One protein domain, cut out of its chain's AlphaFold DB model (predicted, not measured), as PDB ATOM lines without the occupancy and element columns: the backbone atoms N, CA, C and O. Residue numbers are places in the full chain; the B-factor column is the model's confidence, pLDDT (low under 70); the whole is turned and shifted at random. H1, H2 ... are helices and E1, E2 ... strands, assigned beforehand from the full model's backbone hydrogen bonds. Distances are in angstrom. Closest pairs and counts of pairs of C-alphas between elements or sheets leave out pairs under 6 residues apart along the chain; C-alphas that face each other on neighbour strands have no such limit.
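Overview. This is residues 4 to 104 of the 110 residues of the protein "DUF488 domain-containing protein" of Lysobacter sp. N42 (UniProt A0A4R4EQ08). A small parallel sheet of three strands, E1, E3 and E2, stands at one end, and a helical hairpin of H1 and H2 stands at the other. H3 leads from the end of H2 back to the sheet, and the long unnamed stretch of residues 22 to 51 loops beside the sheet before reaching H1. The printed part has 101 residues, ordered E1 E2 H1 H2 H3 E3, and the class is mixed, with under half of the residues in named elements. It is compact, with a radius of gyration of the C-alphas of 14.6 A and spans of 37 by 33 by 22 A.

Along the chain. In the sheet, E1 is residues 4 to 7, beginning at C-alpha 4 (113.440, 233.388, 144.702); E3 is residues 99 to 103, 13.2 A long, ending at C-alpha 103 (105.377, 239.315, 141.988); E2 is residues 18 to 21. H3, residues 81 to 94, measures 20.6 A, H2, residues 67 to 78, 16.5 A, and H1, residues 52 to 60, 12.2 A.

Arrangement. Inner strand E3 is parallel to E1, with N 6 and O 101 at 3.0 A, and to E2, with N 100 and O 18 at 2.8 A. Residues 20 to 21 of E2 also pair with residues 43 to 44, parallel. H3 only grazes the sheet, with residues 90 to 94. H2 and H3 only just touch, with 3 pairs of C-alphas within 8 A, and only at the corner by their link; they are about perpendicular at 87 degrees, and the closest C-alphas, of Met 78 and Arg 84, are 5.6 A apart. The hairpin helices H1 and H2 touch, closest at the C-alphas of Ala 58 and Val 70, 6.0 A, at a shallow tilt of 10 degrees, opposite ways. H1 and H2 are not on the sheet. E2, H1 H2 H3 and E3 form a strand-helix-strand unit, two parallel neighbour strands with helices between them in the chain. In H1 and H2 every O i to N i+4 pair is within hydrogen-bond range; in H3, 9 of 10.

Size, cuts and confidence. The two C-alphas farthest apart, of Glu 33 and Arg 65, are 40.5 A apart. The printed part has no cut. The link from E2 to H1 is long, with 30 residues. Mean pLDDT of the printed part is 86.9, and no printed residue is under 70.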
ATOM      1  N   ARG A   4     114.678 234.143 144.954       87.12
ATOM      2  CA  ARG A   4     113.440 233.388 144.702       87.12
ATOM      3  C   ARG A   4     112.291 234.303 144.317       87.12
ATOM      4  O   ARG A   4     112.088 235.332 144.953       87.12
ATOM      5  N   ILE A   5     111.497 233.892 143.337       86.62
ATOM      6  CA  ILE A   5     110.244 234.581 143.026       86.62
ATOM      7  C   ILE A   5     109.173 234.125 144.018       86.62
ATOM      8  O   ILE A   5     109.024 232.930 144.273       86.62
ATOM      9  N   VAL A   6     108.457 235.074 144.617       87.00
ATOM     10  CA  VAL A   6     107.383 234.808 145.586       87.00
ATOM     11  C   VAL A   6     106.147 235.624 145.244       87.00
ATOM     12  O   VAL A   6     106.252 236.721 144.698       87.00
ATOM     13  N   ARG A   7     104.965 235.124 145.605       84.56
ATOM     14  CA  ARG A   7     103.737 235.925 145.549       84.56
ATOM     15  C   ARG A   7     103.729 236.922 146.707       84.56
ATOM     16  O   ARG A   7     103.921 236.523 147.859       84.56
ATOM     17  N   LEU A   8     103.517 238.202 146.424       85.44
ATOM     18  CA  LEU A   8     103.375 239.217 147.471       85.44
ATOM     19  C   LEU A   8     102.168 238.910 148.377       85.44
ATOM     20  O   LEU A   8     101.125 238.471 147.897       85.44
ATOM     21  N   GLY A   9     102.326 239.101 149.689       84.00
ATOM     22  CA  GLY A   9     101.316 238.754 150.697       84.00
ATOM     23  C   GLY A   9     101.284 237.270 151.092       84.00
ATOM     24  O   GLY A   9     100.502 236.894 151.957       84.00
ATOM     25  N   SER A  10     102.123 236.415 150.490       84.44
ATOM     26  CA  SER A  10     102.286 235.027 150.948       84.44
ATOM     27  C   SER A  10     103.184 234.943 152.192       84.44
ATOM     28  O   SER A  10     104.168 235.695 152.261       84.44
ATOM     29  N   PRO A  11     102.921 234.011 153.133       85.56
ATOM     30  CA  PRO A  11     103.720 233.871 154.346       85.56
ATOM     31  C   PRO A  11     105.220 233.777 154.059       85.56
ATOM     32  O   PRO A  11     105.664 233.105 153.117       85.56
ATOM     33  N   ARG A  12     106.036 234.465 154.860       83.25
ATOM     34  CA  ARG A  12     107.494 234.305 154.797       83.25
ATOM     35  C   ARG A  12     107.889 232.945 155.359       83.25
ATOM     36  O   ARG A  12     107.486 232.572 156.452       83.25
ATOM     37  N   LEU A  13     108.741 232.235 154.626       73.88
ATOM     38  CA  LEU A  13     109.423 231.068 155.176       73.88
ATOM     39  C   LEU A  13     110.690 231.525 155.923       73.88
ATOM     40  O   LEU A  13     111.298 232.529 155.523       73.88
ATOM     41  N   PRO A  14     111.123 230.792 156.961       76.12
ATOM     42  CA  PRO A  14     112.383 231.058 157.645       76.12
ATOM     43  C   PRO A  14     113.565 231.095 156.666       76.12
ATOM     44  O   PRO A  14     113.595 230.347 155.687       76.12
ATOM     45  N   GLY A  15     114.528 231.990 156.905       73.44
ATOM     46  CA  GLY A  15     115.757 232.074 156.102       73.44
ATOM     47  C   GLY A  15     115.588 232.620 154.674       73.44
ATOM     48  O   GLY A  15     116.501 232.505 153.870       73.44
ATOM     49  N   LYS A  16     114.446 233.225 154.317       72.81
ATOM     50  CA  LYS A  16     114.215 233.796 152.965       72.81
ATOM     51  C   LYS A  16     114.897 235.151 152.717       72.81
ATOM     52  O   LYS A  16     114.809 235.664 151.601       72.81
ATOM     53  N   GLY A  17     115.531 235.720 153.744       85.38
ATOM     54  CA  GLY A  17     116.208 237.014 153.694       85.38
ATOM     55  C   GLY A  17     115.297 238.171 153.266       85.38
ATOM     56  O   GLY A  17     114.118 238.220 153.633       85.38
ATOM     57  N   LEU A  18     115.842 239.141 152.527       89.31
ATOM     58  CA  LEU A  18     115.116 240.358 152.147       89.31
ATOM     59  C   LEU A  18     114.032 240.062 151.099       89.31
ATOM     60  O   LEU A  18     114.301 239.436 150.077       89.31
ATOM     61  N   ARG A  19     112.812 240.579 151.298       90.69
ATOM     62  CA  ARG A  19     111.757 240.580 150.272       90.69
ATOM     63  C   ARG A  19     111.704 241.928 149.552       90.69
ATOM     64  O   ARG A  19     111.393 242.951 150.167       90.69
ATOM     65  N   ILE A  20     111.998 241.894 148.258       91.12
ATOM     66  CA  ILE A  20     112.067 243.019 147.330       91.12
ATOM     67  C   ILE A  20     110.784 243.035 146.499       91.12
ATOM     68  O   ILE A  20     110.482 242.076 145.797       91.12
ATOM     69  N   GLY A  21     110.012 244.114 146.566       89.62
ATOM     70  CA  GLY A  21     108.810 244.283 145.751       89.62
ATOM     71  C   GLY A  21     109.157 244.863 144.387       89.62
ATOM     72  O   GLY A  21     109.442 246.058 144.306       89.62
ATOM     73  N   THR A  22     109.077 244.060 143.324       88.00
ATOM     74  CA  THR A  22     109.344 244.495 141.938       88.00
ATOM     75  C   THR A  22     108.088 245.004 141.229       88.00
ATOM     76  O   THR A  22     107.985 244.989 140.007       88.00
ATOM     77  N   VAL A  23     107.101 245.476 141.996       84.88
ATOM     78  CA  VAL A  23     105.803 245.925 141.482       84.88
ATOM     79  C   VAL A  23     105.781 247.430 141.217       84.88
ATOM     80  O   VAL A  23     106.121 248.253 142.078       84.88
ATOM     81  N   ARG A  24     105.313 247.823 140.020       81.75
ATOM     82  CA  ARG A  24     105.118 249.247 139.681       81.75
ATOM     83  C   ARG A  24     103.998 249.879 140.481       81.75
ATOM     84  O   ARG A  24     104.088 251.063 140.785       81.75
ATOM     85  N   ARG A  25     102.952 249.129 140.825       79.12
ATOM     86  CA  ARG A  25     101.810 249.641 141.586       79.12
ATOM     87  C   ARG A  25     101.869 249.087 143.007       79.12
ATOM     88  O   ARG A  25     102.054 247.886 143.159       79.12
ATOM     89  N   PRO A  26     101.772 249.936 144.041       72.94
ATOM     90  CA  PRO A  26     101.737 249.447 145.408       72.94
ATOM     91  C   PRO A  26     100.444 248.648 145.657       72.94
ATOM     92  O   PRO A  26      99.428 248.909 144.998       72.94
ATOM     93  N   PRO A  27     100.457 247.715 146.621       74.25
ATOM     94  CA  PRO A  27      99.267 246.974 147.012       74.25
ATOM     95  C   PRO A  27      98.137 247.927 147.411       74.25
ATOM     96  O   PRO A  27      98.345 248.905 148.134       74.25
ATOM     97  N   ARG A  28      96.914 247.649 146.947       74.44
ATOM     98  CA  ARG A  28      95.756 248.466 147.327       74.44
ATOM     99  C   ARG A  28      95.453 248.261 148.811       74.44
ATOM    100  O   ARG A  28      95.426 247.129 149.280       74.44
ATOM    101  N   ARG A  29      95.145 249.351 149.524       78.06
ATOM    102  CA  ARG A  29      94.721 249.329 150.941       78.06
ATOM    103  C   ARG A  29      95.778 248.748 151.902       78.06
ATOM    104  O   ARG A  29      95.442 248.134 152.915       78.06
ATOM    105  N   VAL A  30      97.055 248.950 151.586       76.62
ATOM    106  CA  VAL A  30      98.183 248.623 152.467       76.62
ATOM    107  C   VAL A  30      98.964 249.899 152.723       76.62
ATOM    108  O   VAL A  30      99.393 250.560 151.775       76.62
ATOM    109  N   ARG A  31      99.123 250.272 153.997       79.94
ATOM    110  CA  ARG A  31      99.979 251.405 154.359       79.94
ATOM    111  C   ARG A  31     101.448 251.034 154.156       79.94
ATOM    112  O   ARG A  31     101.825 249.860 154.212       79.94
ATOM    113  N   ARG A  32     102.304 252.026 153.909       75.00
ATOM    114  CA  ARG A  32     103.729 251.782 153.638       75.00
ATOM    115  C   ARG A  32     104.407 251.099 154.826       75.00
ATOM    116  O   ARG A  32     105.162 250.150 154.625       75.00
ATOM    117  N   GLU A  33     104.080 251.533 156.037       80.12
ATOM    118  CA  GLU A  33     104.612 250.999 157.295       80.12
ATOM    119  C   GLU A  33     104.175 249.543 157.506       80.12
ATOM    120  O   GLU A  33     104.872 248.755 158.140       80.12
ATOM    121  N   GLU A  34     103.041 249.165 156.912       78.50
ATOM    122  CA  GLU A  34     102.485 247.825 157.035       78.50
ATOM    123  C   GLU A  34     103.014 246.823 156.015       78.50
ATOM    124  O   GLU A  34     102.798 245.618 156.146       78.50
ATOM    125  N   SER A  35     103.728 247.296 154.994       77.19
ATOM    126  CA  SER A  35     104.110 246.457 153.856       77.19
ATOM    127  C   SER A  35     105.046 245.314 154.263       77.19
ATOM    128  O   SER A  35     104.959 244.221 153.705       77.19
ATOM    129  N   ALA A  36     105.915 245.520 155.255       75.44
ATOM    130  CA  ALA A  36     106.858 244.494 155.686       75.44
ATOM    131  C   ALA A  36     106.190 243.389 156.521       75.44
ATOM    132  O   ALA A  36     106.429 242.213 156.233       75.44
ATOM    133  N   TRP A  37     105.369 243.756 157.514       77.94
ATOM    134  CA  TRP A  37     104.732 242.802 158.435       77.94
ATOM    135  C   TRP A  37     103.497 242.120 157.840       77.94
ATOM    136  O   TRP A  37     103.183 241.004 158.231       77.94
ATOM    137  N   ARG A  38     102.848 242.726 156.835       79.81
ATOM    138  CA  ARG A  38     101.795 242.082 156.025       79.81
ATOM    139  C   ARG A  38     102.352 241.265 154.854       79.81
ATOM    140  O   ARG A  38     101.646 241.018 153.882       79.81
ATOM    141  N   ASP A  39     103.629 240.894 154.914       82.75
ATOM    142  CA  ASP A  39     104.284 240.021 153.939       82.75
ATOM    143  C   ASP A  39     104.316 240.528 152.484       82.75
ATOM    144  O   ASP A  39     104.498 239.749 151.544       82.75
ATOM    145  N   PHE A  40     104.247 241.841 152.258       83.94
ATOM    146  CA  PHE A  40     104.477 242.419 150.932       83.94
ATOM    147  C   PHE A  40     105.974 242.542 150.651       83.94
ATOM    148  O   PHE A  40     106.556 241.674 150.013       83.94
ATOM    149  N   PHE A  41     106.641 243.585 151.130       87.06
ATOM    150  CA  PHE A  41     108.069 243.783 150.879       87.06
ATOM    151  C   PHE A  41     108.693 244.664 151.956       87.06
ATOM    152  O   PHE A  41     108.027 245.521 152.533       87.06
ATOM    153  N   GLY A  42     109.983 244.449 152.216       87.56
ATOM    154  CA  GLY A  42     110.783 245.368 153.030       87.56
ATOM    155  C   GLY A  42     111.259 246.567 152.211       87.56
ATOM    156  O   GLY A  42     111.226 247.697 152.685       87.56
ATOM    157  N   VAL A  43     111.635 246.326 150.950       89.00
ATOM    158  CA  VAL A  43     112.072 247.361 150.003       89.00
ATOM    159  C   VAL A  43     111.262 247.240 148.720       89.00
ATOM    160  O   VAL A  43     111.129 246.152 148.165       89.00
ATOM    161  N   ARG A  44     110.733 248.362 148.227       88.56
ATOM    162  CA  ARG A  44     110.110 248.440 146.902       88.56
ATOM    163  C   ARG A  44     111.155 248.889 145.887       88.56
ATOM    164  O   ARG A  44     111.722 249.965 146.043       88.56
ATOM    165  N   LEU A  45     111.363 248.090 144.847       91.50
ATOM    166  CA  LEU A  45     112.316 248.346 143.770       91.50
ATOM    167  C   LEU A  45     111.606 248.116 142.427       91.50
ATOM    168  O   LEU A  45     111.653 247.012 141.894       91.50
ATOM    169  N   PRO A  46     110.893 249.122 141.891       90.56
ATOM    170  CA  PRO A  46     110.046 248.959 140.710       90.56
ATOM    171  C   PRO A  46     110.823 248.989 139.383       90.56
ATOM    172  O   PRO A  46     110.200 248.903 138.331       90.56
ATOM    173  N   ILE A  47     112.150 249.142 139.422       93.25
ATOM    174  CA  ILE A  47     113.015 249.214 138.236       93.25
ATOM    175  C   ILE A  47     112.878 247.946 137.366       93.25
ATOM    176  O   ILE A  47     112.486 248.081 136.212       93.25
ATOM    177  N   PRO A  48     113.054 246.715 137.887       91.25
ATOM    178  CA  PRO A  48     112.883 245.484 137.106       91.25
ATOM    179  C   PRO A  48     111.409 245.106 136.852       91.25
ATOM    180  O   PRO A  48     111.083 243.936 136.675       91.25
ATOM    181  N   ALA A  49     110.479 246.058 136.890       90.62
ATOM    182  CA  ALA A  49     109.077 245.791 136.601       90.62
ATOM    183  C   ALA A  49     108.793 245.993 135.099       90.62
ATOM    184  O   ALA A  49     109.285 246.965 134.530       90.62
ATOM    185  N   PRO A  50     107.947 245.181 134.437       90.56
ATOM    186  CA  PRO A  50     107.606 245.390 133.027       90.56
ATOM    187  C   PRO A  50     106.929 246.744 132.793       90.56
ATOM    188  O   PRO A  50     106.184 247.215 133.661       90.56
ATOM    189  N   SER A  51     107.159 247.376 131.641       91.44
ATOM    190  CA  SER A  51     106.484 248.630 131.266       91.44
ATOM    191  C   SER A  51     104.950 248.487 131.258       91.44
ATOM    192  O   SER A  51     104.432 247.381 131.057       91.44
ATOM    193  N   PRO A  52     104.182 249.578 131.456       90.94
ATOM    194  CA  PRO A  52     102.721 249.545 131.346       90.94
ATOM    195  C   PRO A  52     102.223 248.954 130.020       90.94
ATOM    196  O   PRO A  52     101.224 248.236 129.999       90.94
ATOM    197  N   GLU A  53     102.927 249.212 128.921       91.44
ATOM    198  CA  GLU A  53     102.621 248.687 127.596       91.44
ATOM    199  C   GLU A  53     102.858 247.178 127.510       91.44
ATOM    200  O   GLU A  53     102.046 246.470 126.914       91.44
ATOM    201  N   THR A  54     103.942 246.676 128.107       91.62
ATOM    202  CA  THR A  54     104.214 245.233 128.188       91.62
ATOM    203  C   THR A  54     103.199 244.533 129.084       91.62
ATOM    204  O   THR A  54     102.707 243.468 128.718       91.62
ATOM    205  N   VAL A  55     102.790 245.156 130.195       88.94
ATOM    206  CA  VAL A  55     101.689 244.648 131.031       88.94
ATOM    207  C   VAL A  55     100.377 244.620 130.246       88.94
ATOM    208  O   VAL A  55      99.673 243.618 130.282       88.94
ATOM    209  N   LYS A  56     100.048 245.678 129.495       89.56
ATOM    210  CA  LYS A  56      98.833 245.716 128.665       89.56
ATOM    211  C   LYS A  56      98.826 244.597 127.622       89.56
ATOM    212  O   LYS A  56      97.793 243.973 127.424       89.56
ATOM    213  N   GLN A  57      99.967 244.327 126.986       88.62
ATOM    214  CA  GLN A  57     100.106 243.203 126.056       88.62
ATOM    215  C   GLN A  57      99.965 241.850 126.753       88.62
ATOM    216  O   GLN A  57      99.295 240.976 126.223       88.62
ATOM    217  N   ALA A  58     100.546 241.693 127.945       87.94
ATOM    218  CA  ALA A  58     100.404 240.479 128.742       87.94
ATOM    219  C   ALA A  58      98.940 240.205 129.119       87.94
ATOM    220  O   ALA A  58      98.484 239.078 129.002       87.94
ATOM    221  N   LEU A  59      98.200 241.240 129.527       86.69
ATOM    222  CA  LEU A  59      96.782 241.134 129.885       86.69
ATOM    223  C   LEU A  59      95.865 240.922 128.672       86.69
ATOM    224  O   LEU A  59      94.773 240.392 128.828       86.69
ATOM    225  N   ALA A  60      96.289 241.363 127.485       88.50
ATOM    226  CA  ALA A  60      95.558 241.154 126.237       88.50
ATOM    227  C   ALA A  60      95.857 239.796 125.584       88.50
ATOM    228  O   ALA A  60      95.128 239.404 124.676       88.50
ATOM    229  N   ALA A  61      96.914 239.098 126.015       86.12
ATOM    230  CA  ALA A  61      97.254 237.779 125.506       86.12
ATOM    231  C   ALA A  61      96.165 236.779 125.925       86.12
ATOM    232  O   ALA A  61      96.022 236.451 127.102       86.12
ATOM    233  N   GLY A  62      95.382 236.308 124.956       75.56
ATOM    234  CA  GLY A  62      94.278 235.371 125.171       75.56
ATOM    235  C   GLY A  62      94.713 233.907 125.122       75.56
ATOM    236  O   GLY A  62      93.902 233.016 125.366       75.56
ATOM    237  N   SER A  63      95.977 233.636 124.776       78.31
ATOM    238  CA  SER A  63      96.506 232.276 124.664       78.31
ATOM    239  C   SER A  63      97.982 232.165 125.046       78.31
ATOM    240  O   SER A  63      98.766 233.105 124.899       78.31
ATOM    241  N   GLU A  64      98.404 230.962 125.444       80.56
ATOM    242  CA  GLU A  64      99.809 230.660 125.755       80.56
ATOM    243  C   GLU A  64     100.765 230.932 124.581       80.56
ATOM    244  O   GLU A  64     101.944 231.210 124.790       80.56
ATOM    245  N   ARG A  65     100.267 230.905 123.337       83.56
ATOM    246  CA  ARG A  65     101.070 231.148 122.127       83.56
ATOM    247  C   ARG A  65     101.542 232.598 122.000       83.56
ATOM    248  O   ARG A  65     102.524 232.857 121.307       83.56
ATOM    249  N   GLU A  66     100.883 233.534 122.678       82.81
ATOM    250  CA  GLU A  66     101.198 234.967 122.637       82.81
ATOM    251  C   GLU A  66     102.189 235.379 123.741       82.81
ATOM    252  O   GLU A  66     102.937 236.352 123.588       82.81
ATOM    253  N   LEU A  67     102.295 234.585 124.814       84.56
ATOM    254  CA  LEU A  67     103.192 234.835 125.949       84.56
ATOM    255  C   LEU A  67     104.686 234.924 125.574       84.56
ATOM    256  O   LEU A  67     105.379 235.793 126.117       84.56
ATOM    257  N   PRO A  68     105.230 234.128 124.628       92.00
ATOM    258  CA  PRO A  68     106.627 234.260 124.221       92.00
ATOM    259  C   PRO A  68     106.970 235.643 123.656       92.00
ATOM    260  O   PRO A  68     108.094 236.117 123.838       92.00
ATOM    261  N   ALA A  69     106.029 236.307 122.975       90.81
ATOM    262  CA  ALA A  69     106.249 237.650 122.441       90.81
ATOM    263  C   ALA A  69     106.377 238.685 123.567       90.81
ATOM    264  O   ALA A  69     107.314 239.488 123.555       90.81
ATOM    265  N   VAL A  70     105.507 238.593 124.576       91.56
ATOM    266  CA  VAL A  70     105.565 239.410 125.798       91.56
ATOM    267  C   VAL A  70     106.892 239.188 126.526       91.56
ATOM    268  O   VAL A  70     107.583 240.150 126.861       91.56
ATOM    269  N   GLY A  71     107.312 237.929 126.689       92.50
ATOM    270  CA  GLY A  71     108.585 237.586 127.323       92.50
ATOM    271  C   GLY A  71     109.800 238.152 126.582       92.50
ATOM    272  O   GLY A  71     110.720 238.677 127.210       92.50
ATOM    273  N   ARG A  72     109.809 238.111 125.241       94.69
ATOM    274  CA  ARG A  72     110.871 238.742 124.435       94.69
ATOM    275  C   ARG A  72     110.908 240.254 124.627       94.69
ATOM    276  O   ARG A  72     111.997 240.809 124.749       94.69
ATOM    277  N   ARG A  73     109.746 240.912 124.655       94.31
ATOM    278  CA  ARG A  73     109.664 242.355 124.892       94.31
ATOM    279  C   ARG A  73     110.190 242.717 126.278       94.31
ATOM    280  O   ARG A  73     111.072 243.562 126.372       94.31
ATOM    281  N   TYR A  74     109.738 242.017 127.314       94.00
ATOM    282  CA  TYR A  74     110.211 242.224 128.680       94.00
ATOM    283  C   TYR A  74     111.733 242.058 128.800       94.00
ATOM    284  O   TYR A  74     112.402 242.920 129.355       94.00
ATOM    285  N   ARG A  75     112.323 241.013 128.201       95.25
ATOM    286  CA  ARG A  75     113.788 240.840 128.209       95.25
ATOM    287  C   ARG A  75     114.535 241.992 127.538       95.25
ATOM    288  O   ARG A  75     115.629 242.317 127.977       95.25
ATOM    289  N   ARG A  76     113.967 242.599 126.491       96.19
ATOM    290  CA  ARG A  76     114.564 243.782 125.848       96.19
ATOM    291  C   ARG A  76     114.539 244.992 126.776       96.19
ATOM    292  O   ARG A  76     115.551 245.672 126.860       96.19
ATOM    293  N   GLU A  77     113.438 245.210 127.496       94.75
ATOM    294  CA  GLU A  77     113.354 246.266 128.521       94.75
ATOM    295  C   GLU A  77     114.413 246.059 129.610       94.75
ATOM    296  O   GLU A  77     115.128 246.983 129.977       94.75
ATOM    297  N   MET A  78     114.575 244.815 130.066       96.06
ATOM    298  CA  MET A  78     115.533 244.461 131.117       96.06
ATOM    299  C   MET A  78     117.007 244.516 130.679       96.06
ATOM    300  O   MET A  78     117.900 244.476 131.523       96.06
ATOM    301  N   ALA A  79     117.287 244.580 129.375       95.19
ATOM    302  CA  ALA A  79     118.647 244.541 128.836       95.19
ATOM    303  C   ALA A  79     119.311 245.924 128.721       95.19
ATOM    304  O   ALA A  79     120.465 246.016 128.288       95.19
ATOM    305  N   THR A  80     118.607 246.994 129.090       91.12
ATOM    306  CA  THR A  80     119.047 248.381 128.899       91.12
ATOM    307  C   THR A  80     119.054 249.167 130.208       91.12
ATOM    308  O   THR A  80     118.403 248.771 131.167       91.12
ATOM    309  N   GLY A  81     119.793 250.280 130.241       94.94
ATOM    310  CA  GLY A  81     119.653 251.306 131.278       94.94
ATOM    311  C   GLY A  81     119.864 250.825 132.718       94.94
ATOM    312  O   GLY A  81     120.810 250.091 133.021       94.94
ATOM    313  N   ASP A  82     118.989 251.297 133.604       94.62
ATOM    314  CA  ASP A  82     119.033 251.001 135.036       94.62
ATOM    315  C   ASP A  82     118.500 249.605 135.353       94.62
ATOM    316  O   ASP A  82     118.949 248.985 136.314       94.62
ATOM    317  N   GLU A  83     117.605 249.071 134.522       94.50
ATOM    318  CA  GLU A  83     117.081 247.716 134.642       94.50
ATOM    319  C   GLU A  83     118.211 246.694 134.628       94.50
ATOM    320  O   GLU A  83     118.311 245.870 135.540       94.50
ATOM    321  N   ARG A  84     119.127 246.814 133.660       95.88
ATOM    322  CA  ARG A  84     120.289 245.930 133.580       95.88
ATOM    323  C   ARG A  84     121.195 246.058 134.803       95.88
ATOM    324  O   ARG A  84     121.552 245.047 135.397       95.88
ATOM    325  N   ARG A  85     121.518 247.287 135.220       96.69
ATOM    326  CA  ARG A  85     122.394 247.543 136.380       96.69
ATOM    327  C   ARG A  85     121.813 246.974 137.672       96.69
ATOM    328  O   ARG A  85     122.536 246.401 138.481       96.69
ATOM    329  N   VAL A  86     120.503 247.121 137.863       95.06
ATOM    330  CA  VAL A  86     119.804 246.572 139.026       95.06
ATOM    331  C   VAL A  86     119.791 245.050 138.986       95.06
ATOM    332  O   VAL A  86     120.039 244.426 140.015       95.06
ATOM    333  N   LEU A  87     119.534 244.440 137.830       94.00
ATOM    334  CA  LEU A  87     119.583 242.985 137.698       94.00
ATOM    335  C   LEU A  87     120.990 242.436 137.955       94.00
ATOM    336  O   LEU A  87     121.111 241.443 138.667       94.00
ATOM    337  N   ASP A  88     122.033 243.112 137.469       95.19
ATOM    338  CA  ASP A  88     123.426 242.747 137.739       95.19
ATOM    339  C   ASP A  88     123.739 242.833 139.243       95.19
ATOM    340  O   ASP A  88     124.292 241.895 139.818       95.19
ATOM    341  N   LEU A  89     123.308 243.904 139.923       94.12
ATOM    342  CA  LEU A  89     123.448 244.037 141.377       94.12
ATOM    343  C   LEU A  89     122.720 242.915 142.131       94.12
ATOM    344  O   LEU A  89     123.288 242.310 143.040       94.12
ATOM    345  N   LEU A  90     121.467 242.627 141.769       92.50
ATOM    346  CA  LEU A  90     120.682 241.565 142.403       92.50
ATOM    347  C   LEU A  90     121.305 240.185 142.168       92.50
ATOM    348  O   LEU A  90     121.308 239.360 143.081       92.50
ATOM    349  N   ALA A  91     121.859 239.947 140.977       92.69
ATOM    350  CA  ALA A  91     122.587 238.726 140.667       92.69
ATOM    351  C   ALA A  91     123.827 238.585 141.563       92.69
ATOM    352  O   ALA A  91     123.978 237.555 142.220       92.69
ATOM    353  N   GLN A  92     124.646 239.635 141.686       94.50
ATOM    354  CA  GLN A  92     125.832 239.616 142.551       94.50
ATOM    355  C   GLN A  92     125.476 239.418 144.032       94.50
ATOM    356  O   GLN A  92     126.076 238.585 144.710       94.50
ATOM    357  N   LEU A  93     124.448 240.113 144.533       91.56
ATOM    358  CA  LEU A  93     123.972 239.957 145.912       91.56
ATOM    359  C   LEU A  93     123.430 238.553 146.198       91.56
ATOM    360  O   LEU A  93     123.546 238.076 147.324       91.56
ATOM    361  N   SER A  94     122.868 237.863 145.204       90.75
ATOM    362  CA  SER A  94     122.323 236.513 145.403       90.75
ATOM    363  C   SER A  94     123.383 235.473 145.791       90.75
ATOM    364  O   SER A  94     123.054 234.449 146.395       90.75
ATOM    365  N   HIS A  95     124.662 235.746 145.504       91.00
ATOM    366  CA  HIS A  95     125.779 234.909 145.937       91.00
ATOM    367  C   HIS A  95     126.105 235.077 147.429       91.00
ATOM    368  O   HIS A  95     126.607 234.137 148.041       91.00
ATOM    369  N   SER A  96     125.795 236.237 148.022       90.38
ATOM    370  CA  SER A  96     126.177 236.613 149.392       90.38
ATOM    371  C   SER A  96     125.003 236.791 150.363       90.38
ATOM    372  O   SER A  96     125.230 236.839 151.572       90.38
ATOM    373  N   ALA A  97     123.757 236.794 149.883       89.44
ATOM    374  CA  ALA A  97     122.563 236.837 150.721       89.44
ATOM    375  C   ALA A  97     121.362 236.132 150.072       89.44
ATOM    376  O   ALA A  97     121.204 236.118 148.850       89.44
ATOM    377  N   ASP A  98     120.475 235.577 150.899       89.88
ATOM    378  CA  ASP A  98     119.165 235.134 150.427       89.88
ATOM    379  C   ASP A  98     118.242 236.339 150.229       89.88
ATOM    380  O   ASP A  98     118.174 237.257 151.052       89.88
ATOM    381  N   ALA A  99     117.509 236.329 149.120       89.94
ATOM    382  CA  ALA A  99     116.524 237.351 148.820       89.94
ATOM    383  C   ALA A  99     115.326 236.750 148.085       89.94
ATOM    384  O   ALA A  99     115.386 235.681 147.467       89.94
ATOM    385  N   SER A 100     114.212 237.468 148.114       89.94
ATOM    386  CA  SER A 100     113.034 237.149 147.320       89.94
ATOM    387  C   SER A 100     112.563 238.360 146.531       89.94
ATOM    388  O   SER A 100     112.509 239.463 147.066       89.94
ATOM    389  N   ALA A 101     112.209 238.150 145.267       88.38
ATOM    390  CA  ALA A 101     111.551 239.144 144.432       88.38
ATOM    391  C   ALA A 101     110.052 238.831 144.389       88.38
ATOM    392  O   ALA A 101     109.633 237.738 144.002       88.38
ATOM    393  N   GLY A 102     109.243 239.771 144.855       86.06
ATOM    394  CA  GLY A 102     107.802 239.626 144.937       86.06
ATOM    395  C   GLY A 102     107.105 240.003 143.634       86.06
ATOM    396  O   GLY A 102     107.255 241.132 143.175       86.06
ATOM    397  N   CYS A 103     106.304 239.082 143.094       78.38
ATOM    398  CA  CYS A 103     105.377 239.315 141.988       78.38
ATOM    399  C   CYS A 103     103.918 239.360 142.486       78.38
ATOM    400  O   CYS A 103     103.556 238.650 143.427       78.38
ATOM    401  N   ASP A 104     103.065 240.113 141.786       71.94
ATOM    402  CA  ASP A 104     101.594 240.048 141.892       71.94
ATOM    403  C   ASP A 104     100.979 238.920 141.028       71.94
ATOM    404  O   ASP A 104      99.787 238.918 140.737       71.94
TER     405      ASP A 104